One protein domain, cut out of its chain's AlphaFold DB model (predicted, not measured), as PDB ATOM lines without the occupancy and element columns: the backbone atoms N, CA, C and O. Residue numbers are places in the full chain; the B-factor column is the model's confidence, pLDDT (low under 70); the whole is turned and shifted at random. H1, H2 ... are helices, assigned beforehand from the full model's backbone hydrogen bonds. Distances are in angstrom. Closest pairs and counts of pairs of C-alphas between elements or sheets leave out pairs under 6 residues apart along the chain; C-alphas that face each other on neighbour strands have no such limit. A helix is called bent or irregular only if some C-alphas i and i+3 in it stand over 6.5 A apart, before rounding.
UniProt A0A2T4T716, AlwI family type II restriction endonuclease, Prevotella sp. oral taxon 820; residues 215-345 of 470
ATOM      1  N   LYS A 215     201.505 243.846 191.767       97.06
ATOM      2  CA  LYS A 215     201.419 245.306 191.567       97.06
ATOM      3  C   LYS A 215     201.840 246.065 192.825       97.06
ATOM      4  O   LYS A 215     202.686 246.951 192.737       97.06
ATOM      5  N   ASN A 216     201.300 245.683 193.983       95.25
ATOM      6  CA  ASN A 216     201.632 246.321 195.254       95.25
ATOM      7  C   ASN A 216     203.112 246.139 195.601       95.25
ATOM      8  O   ASN A 216     203.769 247.106 195.973       95.25
ATOM      9  N   PHE A 217     203.658 244.936 195.404       95.69
ATOM     10  CA  PHE A 217     205.076 244.650 195.618       95.69
ATOM     11  C   PHE A 217     205.985 245.511 194.731       95.69
ATOM     12  O   PHE A 217     206.956 246.087 195.219       95.69
ATOM     13  N   LEU A 218     205.663 245.651 193.439       95.69
ATOM     14  CA  LEU A 218     206.410 246.528 192.535       95.69
ATOM     15  C   LEU A 218     206.348 247.985 193.006       95.69
ATOM     16  O   LEU A 218     207.366 248.668 192.993       95.69
ATOM     17  N   LEU A 219     205.195 248.454 193.489       95.81
ATOM     18  CA  LEU A 219     205.029 249.811 194.018       95.81
ATOM     19  C   LEU A 219     205.724 250.062 195.365       95.81
ATOM     20  O   LEU A 219     205.828 251.219 195.766       95.81
ATOM     21  N   LEU A 220     206.258 249.040 196.043       92.81
ATOM     22  CA  LEU A 220     207.183 249.245 197.168       92.81
ATOM     23  C   LEU A 220     208.559 249.745 196.699       92.81
ATOM     24  O   LEU A 220     209.326 250.295 197.486       92.81
ATOM     25  N   GLN A 221     208.886 249.559 195.418       92.12
ATOM     26  CA  GLN A 221     210.179 249.914 194.852       92.12
ATOM     27  C   GLN A 221     210.174 251.351 194.313       92.12
ATOM     28  O   GLN A 221     209.302 251.763 193.540       92.12
ATOM     29  N   SER A 222     211.210 252.114 194.666       94.31
ATOM     30  CA  SER A 222     211.284 253.549 194.349       94.31
ATOM     31  C   SER A 222     211.279 253.866 192.847       94.31
ATOM     32  O   SER A 222     210.766 254.905 192.434       94.31
ATOM     33  N   ASN A 223     211.832 252.991 192.003       95.50
ATOM     34  CA  ASN A 223     211.842 253.180 190.552       95.50
ATOM     35  C   ASN A 223     210.433 253.065 189.946       95.50
ATOM     36  O   ASN A 223     210.097 253.867 189.075       95.50
ATOM     37  N   TYR A 224     209.598 252.139 190.428       97.31
ATOM     38  CA  TYR A 224     208.209 251.989 189.983       97.31
ATOM     39  C   TYR A 224     207.324 253.146 190.446       97.31
ATOM     40  O   TYR A 224     206.552 253.652 189.637       97.31
ATOM     41  N   GLN A 225     207.496 253.630 191.681       97.56
ATOM     42  CA  GLN A 225     206.806 254.831 192.176       97.56
ATOM     43  C   GLN A 225     207.124 256.056 191.305       97.56
ATOM     44  O   GLN A 225     206.219 256.691 190.766       97.56
ATOM     45  N   LYS A 226     208.418 256.323 191.074       97.50
ATOM     46  CA  LYS A 226     208.884 257.413 190.198       97.50
ATOM     47  C   LYS A 226     208.385 257.259 188.760       97.50
ATOM     48  O   LYS A 226     208.066 258.247 188.104       97.50
ATOM     49  N   GLY A 227     208.354 256.028 188.248       97.62
ATOM     50  CA  GLY A 227     207.868 255.726 186.904       97.62
ATOM     51  C   GLY A 227     206.379 255.996 186.746       97.62
ATOM     52  O   GLY A 227     205.993 256.628 185.765       97.62
ATOM     53  N   LEU A 228     205.569 255.574 187.719       98.38
ATOM     54  CA  LEU A 228     204.130 255.811 187.729       98.38
ATOM     55  C   LEU A 228     203.827 257.310 187.800       98.38
ATOM     56  O   LEU A 228     203.109 257.825 186.947       98.38
ATOM     57  N   GLU A 229     204.429 258.011 188.763       98.06
ATOM     58  CA  GLU A 229     204.261 259.456 188.938       98.06
ATOM     59  C   GLU A 229     204.612 260.211 187.650       98.06
ATOM     60  O   GLU A 229     203.834 261.035 187.164       98.06
ATOM     61  N   ARG A 230     205.759 259.884 187.040       97.81
ATOM     62  CA  ARG A 230     206.176 260.494 185.778       97.81
ATOM     63  C   ARG A 230     205.194 260.199 184.651       97.81
ATOM     64  O   ARG A 230     204.853 261.115 183.908       97.81
ATOM     65  N   PHE A 231     204.779 258.946 184.489       98.19
ATOM     66  CA  PHE A 231     203.910 258.549 183.384       98.19
ATOM     67  C   PHE A 231     202.548 259.238 183.461       98.19
ATOM     68  O   PHE A 231     202.064 259.745 182.456       98.19
ATOM     69  N   VAL A 232     201.970 259.303 184.661       97.88
ATOM     70  CA  VAL A 232     200.648 259.885 184.908       97.88
ATOM     71  C   VAL A 232     200.646 261.409 184.760       97.88
ATOM     72  O   VAL A 232     199.724 261.957 184.161       97.88
ATOM     73  N   ASN A 233     201.680 262.094 185.258       96.94
ATOM     74  CA  ASN A 233     201.706 263.561 185.339       96.94
ATOM     75  C   ASN A 233     202.237 264.269 184.076       96.94
ATOM     76  O   ASN A 233     202.394 265.487 184.085       96.94
ATOM     77  N   ASN A 234     202.555 263.539 183.001       96.94
ATOM     78  CA  ASN A 234     203.095 264.106 181.761       96.94
ATOM     79  C   ASN A 234     202.234 263.725 180.551       96.94
ATOM     80  O   ASN A 234     201.648 262.643 180.517       96.94
ATOM     81  N   GLU A 235     202.183 264.585 179.532       95.56
ATOM     82  CA  GLU A 235     201.535 264.264 178.254       95.56
ATOM     83  C   GLU A 235     202.189 263.048 177.586       95.56
ATOM     84  O   GLU A 235     203.414 262.880 177.604       95.56
ATOM     85  N   PHE A 236     201.363 262.183 176.993       97.19
ATOM     86  CA  PHE A 236     201.865 260.970 176.364       97.19
ATOM     87  C   PHE A 236     202.784 261.284 175.175       97.19
ATOM     88  O   PHE A 236     202.475 262.099 174.310       97.19
ATOM     89  N   SER A 237     203.913 260.580 175.113       96.94
ATOM     90  CA  SER A 237     204.810 260.542 173.959       96.94
ATOM     91  C   SER A 237     205.580 259.219 173.949       96.94
ATOM     92  O   SER A 237     205.744 258.586 174.997       96.94
ATOM     93  N   GLU A 238     206.122 258.818 172.791       97.00
ATOM     94  CA  GLU A 238     207.041 257.669 172.707       97.00
ATOM     95  C   GLU A 238     208.203 257.825 173.702       97.00
ATOM     96  O   GLU A 238     208.509 256.899 174.451       97.00
ATOM     97  N   ALA A 239     208.805 259.018 173.771       96.50
ATOM     98  CA  ALA A 239     209.908 259.301 174.687       96.50
ATOM     99  C   ALA A 239     209.515 259.091 176.160       96.50
ATOM    100  O   ALA A 239     210.298 258.520 176.923       96.50
ATOM    101  N   LEU A 240     208.300 259.493 176.556       97.75
ATOM    102  CA  LEU A 240     207.792 259.274 177.908       97.75
ATOM    103  C   LEU A 240     207.662 257.777 178.215       97.75
ATOM    104  O   LEU A 240     208.238 257.317 179.205       97.75
ATOM    105  N   LEU A 241     206.964 257.013 177.364       97.94
ATOM    106  CA  LEU A 241     206.740 255.578 177.579       97.94
ATOM    107  C   LEU A 241     208.067 254.820 177.661       97.94
ATOM    108  O   LEU A 241     208.287 254.030 178.580       97.94
ATOM    109  N   LEU A 242     208.985 255.102 176.736       96.69
ATOM    110  CA  LEU A 242     210.301 254.470 176.699       96.69
ATOM    111  C   LEU A 242     211.170 254.827 177.916       96.69
ATOM    112  O   LEU A 242     212.034 254.035 178.302       96.69
ATOM    113  N   SER A 243     210.929 255.976 178.559       96.50
ATOM    114  CA  SER A 243     211.639 256.368 179.784       96.50
ATOM    115  C   SER A 243     211.178 255.608 181.030       96.50
ATOM    116  O   SER A 243     211.976 255.421 181.948       96.50
ATOM    117  N   VAL A 244     209.921 255.148 181.059       97.62
ATOM    118  CA  VAL A 244     209.302 254.466 182.211       97.62
ATOM    119  C   VAL A 244     209.058 252.971 181.979       97.62
ATOM    120  O   VAL A 244     208.586 252.273 182.877       97.62
ATOM    121  N   GLY A 245     209.390 252.461 180.790       95.81
ATOM    122  CA  GLY A 245     209.230 251.053 180.434       95.81
ATOM    123  C   GLY A 245     210.126 250.113 181.244       95.81
ATOM    124  O   GLY A 245     209.736 248.981 181.511       95.81
ATOM    125  N   MET A 246     211.295 250.572 181.710       95.25
ATOM    126  CA  MET A 246     212.225 249.807 182.563       95.25
ATOM    127  C   MET A 246     212.612 248.431 181.985       95.25
ATOM    128  O   MET A 246     212.732 247.444 182.707       95.25
ATOM    129  N   ASN A 247     212.810 248.314 180.668       92.69
ATOM    130  CA  ASN A 247     213.418 247.105 180.107       92.69
ATOM    131  C   ASN A 247     214.826 246.868 180.681       92.69
ATOM    132  O   ASN A 247     215.574 247.824 180.872       92.69
ATOM    133  N   ARG A 248     215.241 245.611 180.875       86.19
ATOM    134  CA  ARG A 248     216.587 245.278 181.373       86.19
ATOM    135  C   ARG A 248     217.704 245.633 180.383       86.19
ATOM    136  O   ARG A 248     218.760 246.083 180.807       86.19
ATOM    137  N   LYS A 249     217.496 245.434 179.075       85.88
ATOM    138  CA  LYS A 249     218.551 245.604 178.053       85.88
ATOM    139  C   LYS A 249     218.570 247.019 177.479       85.88
ATOM    140  O   LYS A 249     219.545 247.746 177.620       85.88
ATOM    141  N   SER A 250     217.478 247.423 176.844       87.56
ATOM    142  CA  SER A 250     217.355 248.722 176.177       87.56
ATOM    143  C   SER A 250     215.891 249.125 176.099       87.56
ATOM    144  O   SER A 250     215.028 248.264 175.936       87.56
ATOM    145  N   ALA A 251     215.619 250.428 176.146       88.69
ATOM    146  CA  ALA A 251     214.273 250.960 175.952       88.69
ATOM    147  C   ALA A 251     213.674 250.548 174.594       88.69
ATOM    148  O   ALA A 251     212.468 250.386 174.477       88.69
ATOM    149  N   THR A 252     214.505 250.269 173.583       88.44
ATOM    150  CA  THR A 252     214.030 249.840 172.253       88.44
ATOM    151  C   THR A 252     213.163 248.577 172.306       88.44
ATOM    152  O   THR A 252     212.248 248.430 171.500       88.44
ATOM    153  N   TYR A 253     213.394 247.692 173.280       89.94
ATOM    154  CA  TYR A 253     212.586 246.482 173.463       89.94
ATOM    155  C   TYR A 253     211.160 246.765 173.961       89.94
ATOM    156  O   TYR A 253     210.305 245.893 173.846       89.94
ATOM    157  N   ASP A 254     210.887 247.968 174.471       94.75
ATOM    158  CA  ASP A 254     209.550 248.387 174.896       94.75
ATOM    159  C   ASP A 254     208.800 249.167 173.792       94.75
ATOM    160  O   ASP A 254     207.644 249.532 173.987       94.75
ATOM    161  N   LYS A 255     209.388 249.381 172.599       95.88
ATOM    162  CA  LYS A 255     208.754 250.154 171.505       95.88
ATOM    163  C   LYS A 255     207.380 249.639 171.090       95.88
ATOM    164  O   LYS A 255     206.524 250.435 170.723       95.88
ATOM    165  N   SER A 256     207.142 248.330 171.167       96.75
ATOM    166  CA  SER A 256     205.844 247.732 170.830       96.75
ATOM    167  C   SER A 256     204.702 248.218 171.735       96.75
ATOM    168  O   SER A 256     203.548 248.160 171.319       96.75
ATOM    169  N   TYR A 257     204.997 248.732 172.937       98.25
ATOM    170  CA  TYR A 257     203.993 249.301 173.841       98.25
ATOM    171  C   TYR A 257     203.480 250.679 173.405       98.25
ATOM    172  O   TYR A 257     202.376 251.037 173.798       98.25
ATOM    173  N   VAL A 258     204.223 251.429 172.583       98.19
ATOM    174  CA  VAL A 258     203.788 252.741 172.069       98.19
ATOM    175  C   VAL A 258     202.507 252.621 171.233       98.19
ATOM    176  O   VAL A 258     201.494 253.177 171.655       98.19
ATOM    177  N   PRO A 259     202.474 251.841 170.129       97.94
ATOM    178  CA  PRO A 259     201.245 251.681 169.360       97.94
ATOM    179  C   PRO A 259     200.146 250.980 170.166       97.94
ATOM    180  O   PRO A 259     198.974 251.264 169.962       97.94
ATOM    181  N   LEU A 260     200.493 250.085 171.102       98.56
ATOM    182  CA  LEU A 260     199.492 249.461 171.971       98.56
ATOM    183  C   LEU A 260     198.780 250.504 172.846       98.56
ATOM    184  O   LEU A 260     197.555 250.480 172.915       98.56
ATOM    185  N   TYR A 261     199.520 251.422 173.476       98.62
ATOM    186  CA  TYR A 261     198.941 252.502 174.282       98.62
ATOM    187  C   TYR A 261     197.996 253.370 173.449       98.62
ATOM    188  O   TYR A 261     196.855 253.599 173.846       98.62
ATOM    189  N   GLU A 262     198.452 253.828 172.282       98.50
ATOM    190  CA  GLU A 262     197.675 254.710 171.404       98.50
ATOM    191  C   GLU A 262     196.382 254.039 170.923       98.50
ATOM    192  O   GLU A 262     195.320 254.663 170.930       98.50
ATOM    193  N   LEU A 263     196.455 252.754 170.561       98.62
ATOM    194  CA  LEU A 263     195.302 251.970 170.124       98.62
ATOM    195  C   LEU A 263     194.330 251.696 171.273       98.62
ATOM    196  O   LEU A 263     193.126 251.852 171.086       98.62
ATOM    197  N   MET A 264     194.828 251.359 172.465       98.38
ATOM    198  CA  MET A 264     193.980 251.214 173.651       98.38
ATOM    199  C   MET A 264     193.278 252.526 174.004       98.38
ATOM    200  O   MET A 264     192.086 252.516 174.294       98.38
ATOM    201  N   TYR A 265     193.983 253.659 173.940       98.06
ATOM    202  CA  TYR A 265     193.390 254.970 174.193       98.06
ATOM    203  C   TYR A 265     192.310 255.302 173.153       98.06
ATOM    204  O   TYR A 265     191.226 255.771 173.499       98.06
ATOM    205  N   ALA A 266     192.565 255.028 171.871       98.19
ATOM    206  CA  ALA A 266     191.576 255.225 170.813       98.19
ATOM    207  C   ALA A 266     190.320 254.364 171.030       98.19
ATOM    208  O   ALA A 266     189.208 254.885 170.967       98.19
ATOM    209  N   VAL A 267     190.489 253.078 171.341       98.00
ATOM    210  CA  VAL A 267     189.373 252.141 171.534       98.00
ATOM    211  C   VAL A 267     188.580 252.457 172.804       98.00
ATOM    212  O   VAL A 267     187.365 252.587 172.726       98.00
ATOM    213  N   TYR A 268     189.239 252.605 173.957       97.19
ATOM    214  CA  TYR A 268     188.554 252.684 175.254       97.19
ATOM    215  C   TYR A 268     188.222 254.107 175.717       97.19
ATOM    216  O   TYR A 268     187.241 254.287 176.428       97.19
ATOM    217  N   ILE A 269     189.010 255.121 175.336       96.19
ATOM    218  CA  ILE A 269     188.774 256.517 175.756       96.19
ATOM    219  C   ILE A 269     188.053 257.306 174.664       96.19
ATOM    220  O   ILE A 269     187.122 258.055 174.949       96.19
ATOM    221  N   LYS A 270     188.452 257.132 173.396       96.38
ATOM    222  CA  LYS A 270     187.802 257.813 172.259       96.38
ATOM    223  C   LYS A 270     186.642 257.023 171.647       96.38
ATOM    224  O   LYS A 270     185.980 257.553 170.758       96.38
ATOM    225  N   ASN A 271     186.386 255.797 172.111       95.44
ATOM    226  CA  ASN A 271     185.349 254.900 171.589       95.44
ATOM    227  C   ASN A 271     185.476 254.618 170.074       95.44
ATOM    228  O   ASN A 271     184.479 254.423 169.379       95.44
ATOM    229  N   ASP A 272     186.704 254.592 169.541       97.50
ATOM    230  CA  ASP A 272     186.978 254.299 168.130       97.50
ATOM    231  C   ASP A 272     187.022 252.781 167.884       97.50
ATOM    232  O   ASP A 272     188.076 252.136 167.906       97.50
ATOM    233  N   SER A 273     185.851 252.198 167.623       96.38
ATOM    234  CA  SER A 273     185.700 250.760 167.372       96.38
ATOM    235  C   SER A 273     186.404 250.276 166.097       96.38
ATOM    236  O   SER A 273     186.723 249.087 165.987       96.38
ATOM    237  N   SER A 274     186.736 251.171 165.156       97.12
ATOM    238  CA  SER A 274     187.456 250.809 163.925       97.12
ATOM    239  C   SER A 274     188.883 250.313 164.199       97.12
ATOM    240  O   SER A 274     189.461 249.578 163.394       97.12
ATOM    241  N   ARG A 275     189.439 250.652 165.371       98.12
ATOM    242  CA  ARG A 275     190.809 250.319 165.791       98.12
ATOM    243  C   ARG A 275     190.936 248.998 166.541       98.12
ATOM    244  O   ARG A 275     192.057 248.557 166.782       98.12
ATOM    245  N   ILE A 276     189.834 248.319 166.873       98.44
ATOM    246  CA  ILE A 276     189.858 247.099 167.706       98.44
ATOM    247  C   ILE A 276     190.727 245.993 167.082       98.44
ATOM    248  O   ILE A 276     191.580 245.403 167.749       98.44
ATOM    249  N   TYR A 277     190.565 245.725 165.782       98.00
ATOM    250  CA  TYR A 277     191.363 244.699 165.103       98.00
ATOM    251  C   TYR A 277     192.845 245.096 164.981       98.00
ATOM    252  O   TYR A 277     193.735 244.245 165.072       98.00
ATOM    253  N   GLU A 278     193.133 246.385 164.796       98.06
ATOM    254  CA  GLU A 278     194.503 246.905 164.790       98.06
ATOM    255  C   GLU A 278     195.158 246.732 166.170       98.06
ATOM    256  O   GLU A 278     196.269 246.200 166.257       98.06
ATOM    257  N   MET A 279     194.431 247.060 167.246       98.25
ATOM    258  CA  MET A 279     194.836 246.838 168.636       98.25
ATOM    259  C   MET A 279     195.189 245.370 168.878       98.25
ATOM    260  O   MET A 279     196.292 245.069 169.338       98.25
ATOM    261  N   PHE A 280     194.317 244.441 168.478       98.06
ATOM    262  CA  PHE A 280     194.574 243.005 168.598       98.06
ATOM    263  C   PHE A 280     195.825 242.559 167.825       98.06
ATOM    264  O   PHE A 280     196.641 241.782 168.329       98.06
ATOM    265  N   ASN A 281     196.012 243.045 166.592       97.12
ATOM    266  CA  ASN A 281     197.174 242.684 165.777       97.12
ATOM    267  C   ASN A 281     198.487 243.244 166.314       97.12
ATOM    268  O   ASN A 281     199.518 242.588 166.151       97.12
ATOM    269  N   SER A 282     198.463 244.414 166.958       97.12
ATOM    270  CA  SER A 282     199.657 245.013 167.563       97.12
ATOM    271  C   SER A 282     200.325 244.059 168.567       97.12
ATOM    272  O   SER A 282     201.556 243.995 168.641       97.12
ATOM    273  N   LEU A 283     199.528 243.210 169.235       97.25
ATOM    274  CA  LEU A 283     199.990 242.223 170.214       97.25
ATOM    275  C   LEU A 283     200.888 241.128 169.617       97.25
ATOM    276  O   LEU A 283     201.632 240.485 170.353       97.25
ATOM    277  N   LYS A 284     200.894 240.933 168.289       95.50
ATOM    278  CA  LYS A 284     201.796 239.981 167.610       95.50
ATOM    279  C   LYS A 284     203.275 240.366 167.723       95.50
ATOM    280  O   LYS A 284     204.131 239.509 167.540       95.50
ATOM    281  N   LYS A 285     203.581 241.638 168.011       95.44
ATOM    282  CA  LYS A 285     204.959 242.135 168.176       95.44
ATOM    283  C   LYS A 285     205.555 241.836 169.557       95.44
ATOM    284  O   LYS A 285     206.723 242.140 169.789       95.44
ATOM    285  N   PHE A 286     204.766 241.301 170.487       95.56
ATOM    286  CA  PHE A 286     205.201 240.988 171.845       95.56
ATOM    287  C   PHE A 286     205.623 239.521 171.967       95.56
ATOM    288  O   PHE A 286     205.165 238.663 171.214       95.56
ATOM    289  N   GLN A 287     206.452 239.221 172.971       93.12
ATOM    290  CA  GLN A 287     206.687 237.842 173.407       93.12
ATOM    291  C   GLN A 287     205.348 237.170 173.735       93.12
ATOM    292  O   GLN A 287     204.489 237.782 174.371       93.12
ATOM    293  N   SER A 288     205.185 235.900 173.354       93.44
ATOM    294  CA  SER A 288     203.921 235.163 173.488       93.44
ATOM    295  C   SER A 288     203.326 235.204 174.901       93.44
ATOM    296  O   SER A 288     202.118 235.383 175.041       93.44
ATOM    297  N   SER A 289     204.162 235.107 175.944       93.38
ATOM    298  CA  SER A 289     203.747 235.157 177.358       93.38
ATOM    299  C   SER A 289     203.187 236.516 177.790       93.38
ATOM    300  O   SER A 289     202.329 236.563 178.670       93.38
ATOM    301  N   ILE A 290     203.629 237.612 177.165       96.56
ATOM    302  CA  ILE A 290     203.110 238.969 177.383       96.56
ATOM    303  C   ILE A 290     201.872 239.200 176.512       96.56
ATOM    304  O   ILE A 290     200.859 239.703 176.993       96.56
ATOM    305  N   ALA A 291     201.936 238.797 175.238       96.94
ATOM    306  CA  ALA A 291     200.849 238.962 174.279       96.94
ATOM    307  C   ALA A 291     199.557 238.293 174.762       96.94
ATOM    308  O   ALA A 291     198.488 238.895 174.681       96.94
ATOM    309  N   ILE A 292     199.644 237.063 175.286       96.31
ATOM    310  CA  ILE A 292     198.466 236.327 175.758       96.31
ATOM    311  C   ILE A 292     197.784 237.013 176.947       96.31
ATOM    312  O   ILE A 292     196.562 237.048 176.986       96.31
ATOM    313  N   LYS A 293     198.550 237.630 177.856       97.00
ATOM    314  CA  LYS A 293     198.007 238.341 179.026       97.00
ATOM    315  C   LYS A 293     197.225 239.584 178.613       97.00
ATOM    316  O   LYS A 293     196.122 239.807 179.091       97.00
ATOM    317  N   TRP A 294     197.756 240.353 177.661       98.06
ATOM    318  CA  TRP A 294     197.025 241.476 177.070       98.06
ATOM    319  C   TRP A 294     195.775 241.028 176.311       98.06
ATOM    320  O   TRP A 294     194.744 241.685 176.406       98.06
ATOM    321  N   LYS A 295     195.843 239.904 175.584       97.25
ATOM    322  CA  LYS A 295     194.665 239.347 174.908       97.25
ATOM    323  C   LYS A 295     193.582 238.950 175.903       97.25
ATOM    324  O   LYS A 295     192.462 239.383 175.730       97.25
ATOM    325  N   GLN A 296     193.925 238.195 176.945       95.88
ATOM    326  CA  GLN A 296     192.976 237.760 177.978       95.88
ATOM    327  C   GLN A 296     192.350 238.927 178.749       95.88
ATOM    328  O   GLN A 296     191.232 238.805 179.229       95.88
ATOM    329  N   LEU A 297     193.067 240.048 178.869       96.81
ATOM    330  CA  LEU A 297     192.543 241.260 179.490       96.81
ATOM    331  C   LEU A 297     191.504 241.971 178.613       96.81
ATOM    332  O   LEU A 297     190.521 242.482 179.132       96.81
ATOM    333  N   MET A 298     191.755 242.058 177.305       97.25
ATOM    334  CA  MET A 298     190.981 242.914 176.394       97.25
ATOM    335  C   MET A 298     190.013 242.144 175.492       97.25
ATOM    336  O   MET A 298     189.182 242.767 174.842       97.25
ATOM    337  N   PHE A 299     190.128 240.818 175.406       97.94
ATOM    338  CA  PHE A 299     189.364 239.994 174.476       97.94
ATOM    339  C   PHE A 299     188.933 238.662 175.094       97.94
ATOM    340  O   PHE A 299     189.694 238.022 175.818       97.94
ATOM    341  N   ASP A 300     187.733 238.204 174.739       96.50
ATOM    342  CA  ASP A 300     187.197 236.895 175.148       96.50
ATOM    343  C   ASP A 300     187.822 235.716 174.370       96.50
ATOM    344  O   ASP A 300     187.701 234.554 174.763       96.50
ATOM    345  N   THR A 301     188.532 236.007 173.273       94.75
ATOM    346  CA  THR A 301     189.185 235.028 172.402       94.75
ATOM    347  C   THR A 301     190.595 235.453 172.004       94.75
ATOM    348  O   THR A 301     190.923 236.627 171.828       94.75
ATOM    349  N   SER A 302     191.462 234.461 171.796       92.56
ATOM    350  CA  SER A 302     192.820 234.663 171.272       92.56
ATOM    351  C   SER A 302     192.933 234.415 169.761       92.56
ATOM    352  O   SER A 302     194.022 234.578 169.188       92.56
ATOM    353  N   LEU A 303     191.824 234.048 169.104       93.50
ATOM    354  CA  LEU A 303     191.776 233.685 167.690       93.50
ATOM    355  C   LEU A 303     191.690 234.922 166.795       93.50
ATOM    356  O   LEU A 303     190.712 235.664 166.796       93.50
ATOM    357  N   THR A 304     192.708 235.105 165.948       93.88
ATOM    358  CA  THR A 304     192.789 236.267 165.039       93.88
ATOM    359  C   THR A 304     191.616 236.313 164.055       93.88
ATOM    360  O   THR A 304     191.134 237.394 163.733       93.88
ATOM    361  N   SER A 305     191.157 235.157 163.565       95.56
ATOM    362  CA  SER A 305     190.051 235.066 162.604       95.56
ATOM    363  C   SER A 305     188.721 235.541 163.189       95.56
ATOM    364  O   SER A 305     187.971 236.214 162.488       95.56
ATOM    365  N   GLN A 306     188.454 235.233 164.461       95.56
ATOM    366  CA  GLN A 306     187.234 235.644 165.160       95.56
ATOM    367  C   GLN A 306     187.217 237.157 165.387       95.56
ATOM    368  O   GLN A 306     186.307 237.828 164.908       95.56
ATOM    369  N   VAL A 307     188.285 237.713 165.971       95.94
ATOM    370  CA  VAL A 307     188.396 239.166 166.209       95.94
ATOM    371  C   VAL A 307     188.396 239.965 164.904       95.94
ATOM    372  O   VAL A 307     187.912 241.088 164.874       95.94
ATOM    373  N   LYS A 308     188.907 239.409 163.795       96.06
ATOM    374  CA  LYS A 308     188.817 240.061 162.478       96.06
ATOM    375  C   LYS A 308     187.379 240.140 161.963       96.06
ATOM    376  O   LYS A 308     187.034 241.119 161.311       96.06
ATOM    377  N   LYS A 309     186.593 239.081 162.176       96.38
ATOM    378  CA  LYS A 309     185.230 238.960 161.653       96.38
ATOM    379  C   LYS A 309     184.259 239.835 162.443       96.38
ATOM    380  O   LYS A 309     183.511 240.579 161.830       96.38
ATOM    381  N   GLU A 310     184.322 239.768 163.772       96.00
ATOM    382  CA  GLU A 310     183.414 240.478 164.681       96.00
ATOM    383  C   GLU A 310     184.212 241.187 165.803       96.00
ATOM    384  O   GLU A 310     184.252 240.714 166.939       96.00
ATOM    385  N   PRO A 311     184.910 242.308 165.528       95.25
ATOM    386  CA  PRO A 311     185.812 242.923 166.508       95.25
ATOM    387  C   PRO A 311     185.113 243.376 167.797       95.25
ATOM    388  O   PRO A 311     185.642 243.174 168.886       95.25
ATOM    389  N   ILE A 312     183.926 243.981 167.674       96.81
ATOM    390  CA  ILE A 312     183.191 244.570 168.804       96.81
ATOM    391  C   ILE A 312     182.683 243.486 169.757       96.81
ATOM    392  O   ILE A 312     182.799 243.654 170.966       96.81
ATOM    393  N   SER A 313     182.160 242.369 169.239       96.50
ATOM    394  CA  SER A 313     181.597 241.304 170.081       96.50
ATOM    395  C   SER A 313     182.644 240.611 170.947       96.50
ATOM    396  O   SER A 313     182.293 240.016 171.957       96.50
ATOM    397  N   HIS A 314     183.909 240.669 170.531       97.38
ATOM    398  CA  HIS A 314     185.027 240.034 171.217       97.38
ATOM    399  C   HIS A 314     185.814 240.993 172.116       97.38
ATOM    400  O   HIS A 314     186.757 240.552 172.768       97.38
ATOM    401  N   LEU A 315     185.477 242.289 172.151       97.94
ATOM    402  CA  LEU A 315     186.130 243.273 173.016       97.94
ATOM    403  C   LEU A 315     185.559 243.188 174.440       97.94
ATOM    404  O   LEU A 315     184.357 243.334 174.644       97.94
ATOM    405  N   LEU A 316     186.431 243.011 175.430       97.38
ATOM    406  CA  LEU A 316     186.067 243.059 176.845       97.38
ATOM    407  C   LEU A 316     186.158 244.495 177.385       97.38
ATOM    408  O   LEU A 316     187.081 245.231 177.007       97.38
ATOM    409  N   PRO A 317     185.244 244.902 178.284       95.50
ATOM    410  CA  PRO A 317     185.339 246.190 178.959       95.50
ATOM    411  C   PRO A 317     186.533 246.216 179.924       95.50
ATOM    412  O   PRO A 317     186.893 245.201 180.524       95.50
ATOM    413  N   LEU A 318     187.134 247.395 180.096       94.94
ATOM    414  CA  LEU A 318     188.047 247.656 181.214       94.94
ATOM    415  C   LEU A 318     187.234 247.975 182.482       94.94
ATOM    416  O   LEU A 318     186.055 248.307 182.362       94.94
ATOM    417  N   PRO A 319     187.830 247.907 183.688       93.19
ATOM    418  CA  PRO A 319     187.155 248.361 184.904       93.19
ATOM    419  C   PRO A 319     186.661 249.812 184.772       93.19
ATOM    420  O   PRO A 319     187.398 250.659 184.269       93.19
ATOM    421  N   ASP A 320     185.449 250.102 185.251       88.50
ATOM    422  CA  ASP A 320     184.744 251.376 185.003       88.50
ATOM    423  C   ASP A 320     185.557 252.627 185.383       88.50
ATOM    424  O   ASP A 320     185.511 253.660 184.711       88.50
ATOM    425  N   ASN A 321     186.359 252.540 186.446       91.25
ATOM    426  CA  ASN A 321     187.195 253.649 186.902       91.25
ATOM    427  C   ASN A 321     188.326 253.997 185.917       91.25
ATOM    428  O   ASN A 321     188.779 255.136 185.890       91.25
ATOM    429  N   VAL A 322     188.765 253.054 185.080       93.75
ATOM    430  CA  VAL A 322     189.905 253.231 184.163       93.75
ATOM    431  C   VAL A 322     189.600 254.230 183.051       93.75
ATOM    432  O   VAL A 322     190.490 254.956 182.615       93.75
ATOM    433  N   THR A 323     188.353 254.285 182.584       91.62
ATOM    434  CA  THR A 323     187.945 255.160 181.473       91.62
ATOM    435  C   THR A 323     187.426 256.522 181.934       91.62
ATOM    436  O   THR A 323     186.947 257.301 181.115       91.62
ATOM    437  N   THR A 324     187.514 256.827 183.235       91.12
ATOM    438  CA  THR A 324     186.983 258.072 183.819       91.12
ATOM    439  C   THR A 324     187.866 259.284 183.511       91.12
ATOM    440  O   THR A 324     187.359 260.385 183.295       91.12
ATOM    441  N   SER A 325     189.187 259.102 183.455       93.25
ATOM    442  CA  SER A 325     190.130 260.169 183.126       93.25
ATOM    443  C   SER A 325     191.378 259.640 182.417       93.25
ATOM    444  O   SER A 325     191.726 258.464 182.517       93.25
ATOM    445  N   GLU A 326     192.110 260.526 181.731       94.50
ATOM    446  CA  GLU A 326     193.415 260.176 181.148       94.50
ATOM    447  C   GLU A 326     194.408 259.700 182.223       94.50
ATOM    448  O   GLU A 326     195.234 258.824 181.966       94.50
ATOM    449  N   LYS A 327     194.308 260.249 183.439       96.25
ATOM    450  CA  LYS A 327     195.130 259.851 184.582       96.25
ATOM    451  C   LYS A 327     194.852 258.403 184.998       96.25
ATOM    452  O   LYS A 327     195.806 257.631 185.097       96.25
ATOM    453  N   ASP A 328     193.584 258.032 185.167       97.19
ATOM    454  CA  ASP A 328     193.195 256.668 185.556       97.19
ATOM    455  C   ASP A 328     193.597 255.649 184.479       97.19
ATOM    456  O   ASP A 328     194.133 254.579 184.781       97.19
ATOM    457  N   PHE A 329     193.440 256.017 183.203       98.25
ATOM    458  CA  PHE A 329     193.884 255.199 182.077       98.25
ATOM    459  C   PHE A 329     195.404 254.984 182.073       98.25
ATOM    460  O   PHE A 329     195.878 253.856 181.901       98.25
ATOM    461  N   LYS A 330     196.189 256.049 182.283       98.44
ATOM    462  CA  LYS A 330     197.657 255.968 182.350       98.44
ATOM    463  C   LYS A 330     198.128 255.097 183.503       98.44
ATOM    464  O   LYS A 330     199.023 254.273 183.309       98.44
ATOM    465  N   GLU A 331     197.529 255.258 184.678       98.12
ATOM    466  CA  GLU A 331     197.833 254.437 185.847       98.12
ATOM    467  C   GLU A 331     197.541 252.958 185.570       98.12
ATOM    468  O   GLU A 331     198.420 252.105 185.737       98.12
ATOM    469  N   PHE A 332     196.354 252.655 185.039       98.19
ATOM    470  CA  PHE A 332     195.982 251.299 184.652       98.19
ATOM    471  C   PHE A 332     196.956 250.693 183.638       98.19
ATOM    472  O   PHE A 332     197.422 249.563 183.824       98.19
ATOM    473  N   PHE A 333     197.289 251.432 182.576       98.56
ATOM    474  CA  PHE A 333     198.202 250.959 181.542       98.56
ATOM    475  C   PHE A 333     199.595 250.682 182.111       98.56
ATOM    476  O   PHE A 333     200.159 249.616 181.861       98.56
ATOM    477  N   PHE A 334     200.138 251.609 182.908       98.62
ATOM    478  CA  PHE A 334     201.459 251.474 183.518       98.62
ATOM    479  C   PHE A 334     201.541 250.233 184.412       98.62
ATOM    480  O   PHE A 334     202.437 249.399 184.243       98.62
ATOM    481  N   LEU A 335     200.581 250.074 185.329       98.50
ATOM    482  CA  LEU A 335     200.550 248.944 186.256       98.50
ATOM    483  C   LEU A 335     200.348 247.614 185.526       98.50
ATOM    484  O   LEU A 335     200.971 246.615 185.879       98.50
ATOM    485  N   THR A 336     199.519 247.592 184.482       98.44
ATOM    486  CA  THR A 336     199.261 246.387 183.680       98.44
ATOM    487  C   THR A 336     200.470 245.997 182.832       98.44
ATOM    488  O   THR A 336     200.846 244.824 182.790       98.44
ATOM    489  N   MET A 337     201.135 246.970 182.202       98.31
ATOM    490  CA  MET A 337     202.378 246.751 181.462       98.31
ATOM    491  C   MET A 337     203.430 246.094 182.355       98.31
ATOM    492  O   MET A 337     204.001 245.065 181.984       98.31
ATOM    493  N   HIS A 338     203.673 246.671 183.531       98.31
ATOM    494  CA  HIS A 338     204.699 246.180 184.447       98.31
ATOM    495  C   HIS A 338     204.328 244.856 185.109       98.31
ATOM    496  O   HIS A 338     205.193 243.989 185.209       98.31
ATOM    497  N   LEU A 339     203.054 244.639 185.448       98.44
ATOM    498  CA  LEU A 339     202.557 243.335 185.893       98.44
ATOM    499  C   LEU A 339     202.829 242.248 184.846       98.44
ATOM    500  O   LEU A 339     203.395 241.203 185.168       98.44
ATOM    501  N   ASN A 340     202.474 242.492 183.580       98.06
ATOM    502  CA  ASN A 340     202.655 241.509 182.510       98.06
ATOM    503  C   ASN A 340     204.137 241.191 182.275       98.06
ATOM    504  O   ASN A 340     204.492 240.025 182.090       98.06
ATOM    505  N   LYS A 341     205.011 242.205 182.341       97.12
ATOM    506  CA  LYS A 341     206.471 242.028 182.264       97.12
ATOM    507  C   LYS A 341     207.016 241.246 183.459       97.12
ATOM    508  O   LYS A 341     207.850 240.358 183.274       97.12
ATOM    509  N   ALA A 342     206.540 241.544 184.667       97.19
ATOM    510  CA  ALA A 342     206.959 240.852 185.878       97.19
ATOM    511  C   ALA A 342     206.551 239.375 185.845       97.19
ATOM    512  O   ALA A 342     207.410 238.510 186.009       97.19
ATOM    513  N   LYS A 343     205.285 239.074 185.524       97.81
ATOM    514  CA  LYS A 343     204.787 237.695 185.381       97.81
ATOM    515  C   LYS A 343     205.544 236.916 184.312       97.81
ATOM    516  O   LYS A 343     205.955 235.798 184.587       97.81
ATOM    517  N   ALA A 344     205.793 237.508 183.142       95.69
ATOM    518  CA  ALA A 344     206.590 236.860 182.096       95.69
ATOM    519  C   ALA A 344     208.016 236.531 182.578       95.69
ATOM    520  O   ALA A 344     208.527 235.448 182.315       95.69
ATOM    521  N   THR A 345     208.636 237.437 183.341       94.62
ATOM    522  CA  THR A 345     209.971 237.206 183.910       94.62
ATOM    523  C   THR A 345     209.952 236.093 184.967       94.62
ATOM    524  O   THR A 345     210.837 235.244 184.974       94.62
TER     525      THR A 345
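This is residues 215 to 345 of the 470 residues of the protein "AlwI family type II restriction endonuclease" of Prevotella sp. oral taxon 820 (UniProt A0A2T4T716). Two groups of helices are joined by one long helix, H10: at one end H2 and H3 fold back on each other as a hairpin, beside them H5, H6 and H7 fold back and forth in turn, and H10 packs on both H2 and H7. Short helices lie round this body: H1 beside H10, H4 on H3, H8 on H6 at the far end, and H9 at the corner where H10 begins. The printed part has 131 residues with ten named helices, H1 to H10 in order along the chain, and no named strand; its class is all helix. It is compact, with a radius of gyration of the C-alphas of 14.4 A and spans of 44 by 30 by 26 A.

H1 is residues 215 to 219, from C-alpha 215 at (201.419, 245.306, 191.567). H2 is 222 to 232, 15.6 A long, H3 is 238 to 244 and H4 is 251 to 254. H5 is 257 to 268, 15.9 A long. H6 is 273 to 285, 21.1 A long and irregular: C-alphas 274 and 277 are 7.3 A apart. H7 is 288 to 298, 15.4 A long, H8 is 304 to 309 and H9 is 320 to 323. H10, residues 326 to 345, is 28.4 A long, from (193.415, 260.176, 181.148) to (209.971, 237.206, 183.910).

H10 is the hub, touching four helices. With residues 335 to 339 alone it only just touches H1, with 3 pairs of C-alphas within 8 A, Lys 215 and Leu 339 closest at 6.1 A. With residues 327 to 335 alone it touches H2 at a steep tilt of 39 degrees, opposite ways; the closest C-alphas, Val 232 and Lys 327, are 5.5 A apart. H2 and H3 form a hairpin at a shallow tilt of 28 degrees, with C-alphas 227 and 244 closest at 5.1 A. H3 touches H4, C-alphas 242 and 251 being closest at 5.4 A. H5 and H6 form a hairpin at 23 degrees, with C-alphas 263 and 279 closest at 5.4 A. H6 and H7 form another at 18 degrees, with C-alphas 283 and 291 closest at 5.3 A. H8 touches H6 at 11 degrees, with C-alphas 277 and 308 closest at 5.9 A. H7 touches residues 340 to 344 of H10 alone, C-alphas 290 and 340 being closest at 5.7 A. H9 and H10 touch only at the corner, with C-alphas 322 and 329 closest at 4.9 A. Every O i to N i+4 pair is within hydrogen-bond range in H1, H2, H3, H5, H8 and H10; H7 has 6 of 7, H6 has 4 of 9 beside 9 of 10 O i to N i+3 pairs, and H4 and H9 are too short for such a pair.

The two C-alphas farthest apart, those of Ser 222 and Lys 309, are 44.3 A apart. The printed part has no cut and no long link. The mean pLDDT of the printed part is 96.0, and no printed residue is under 70.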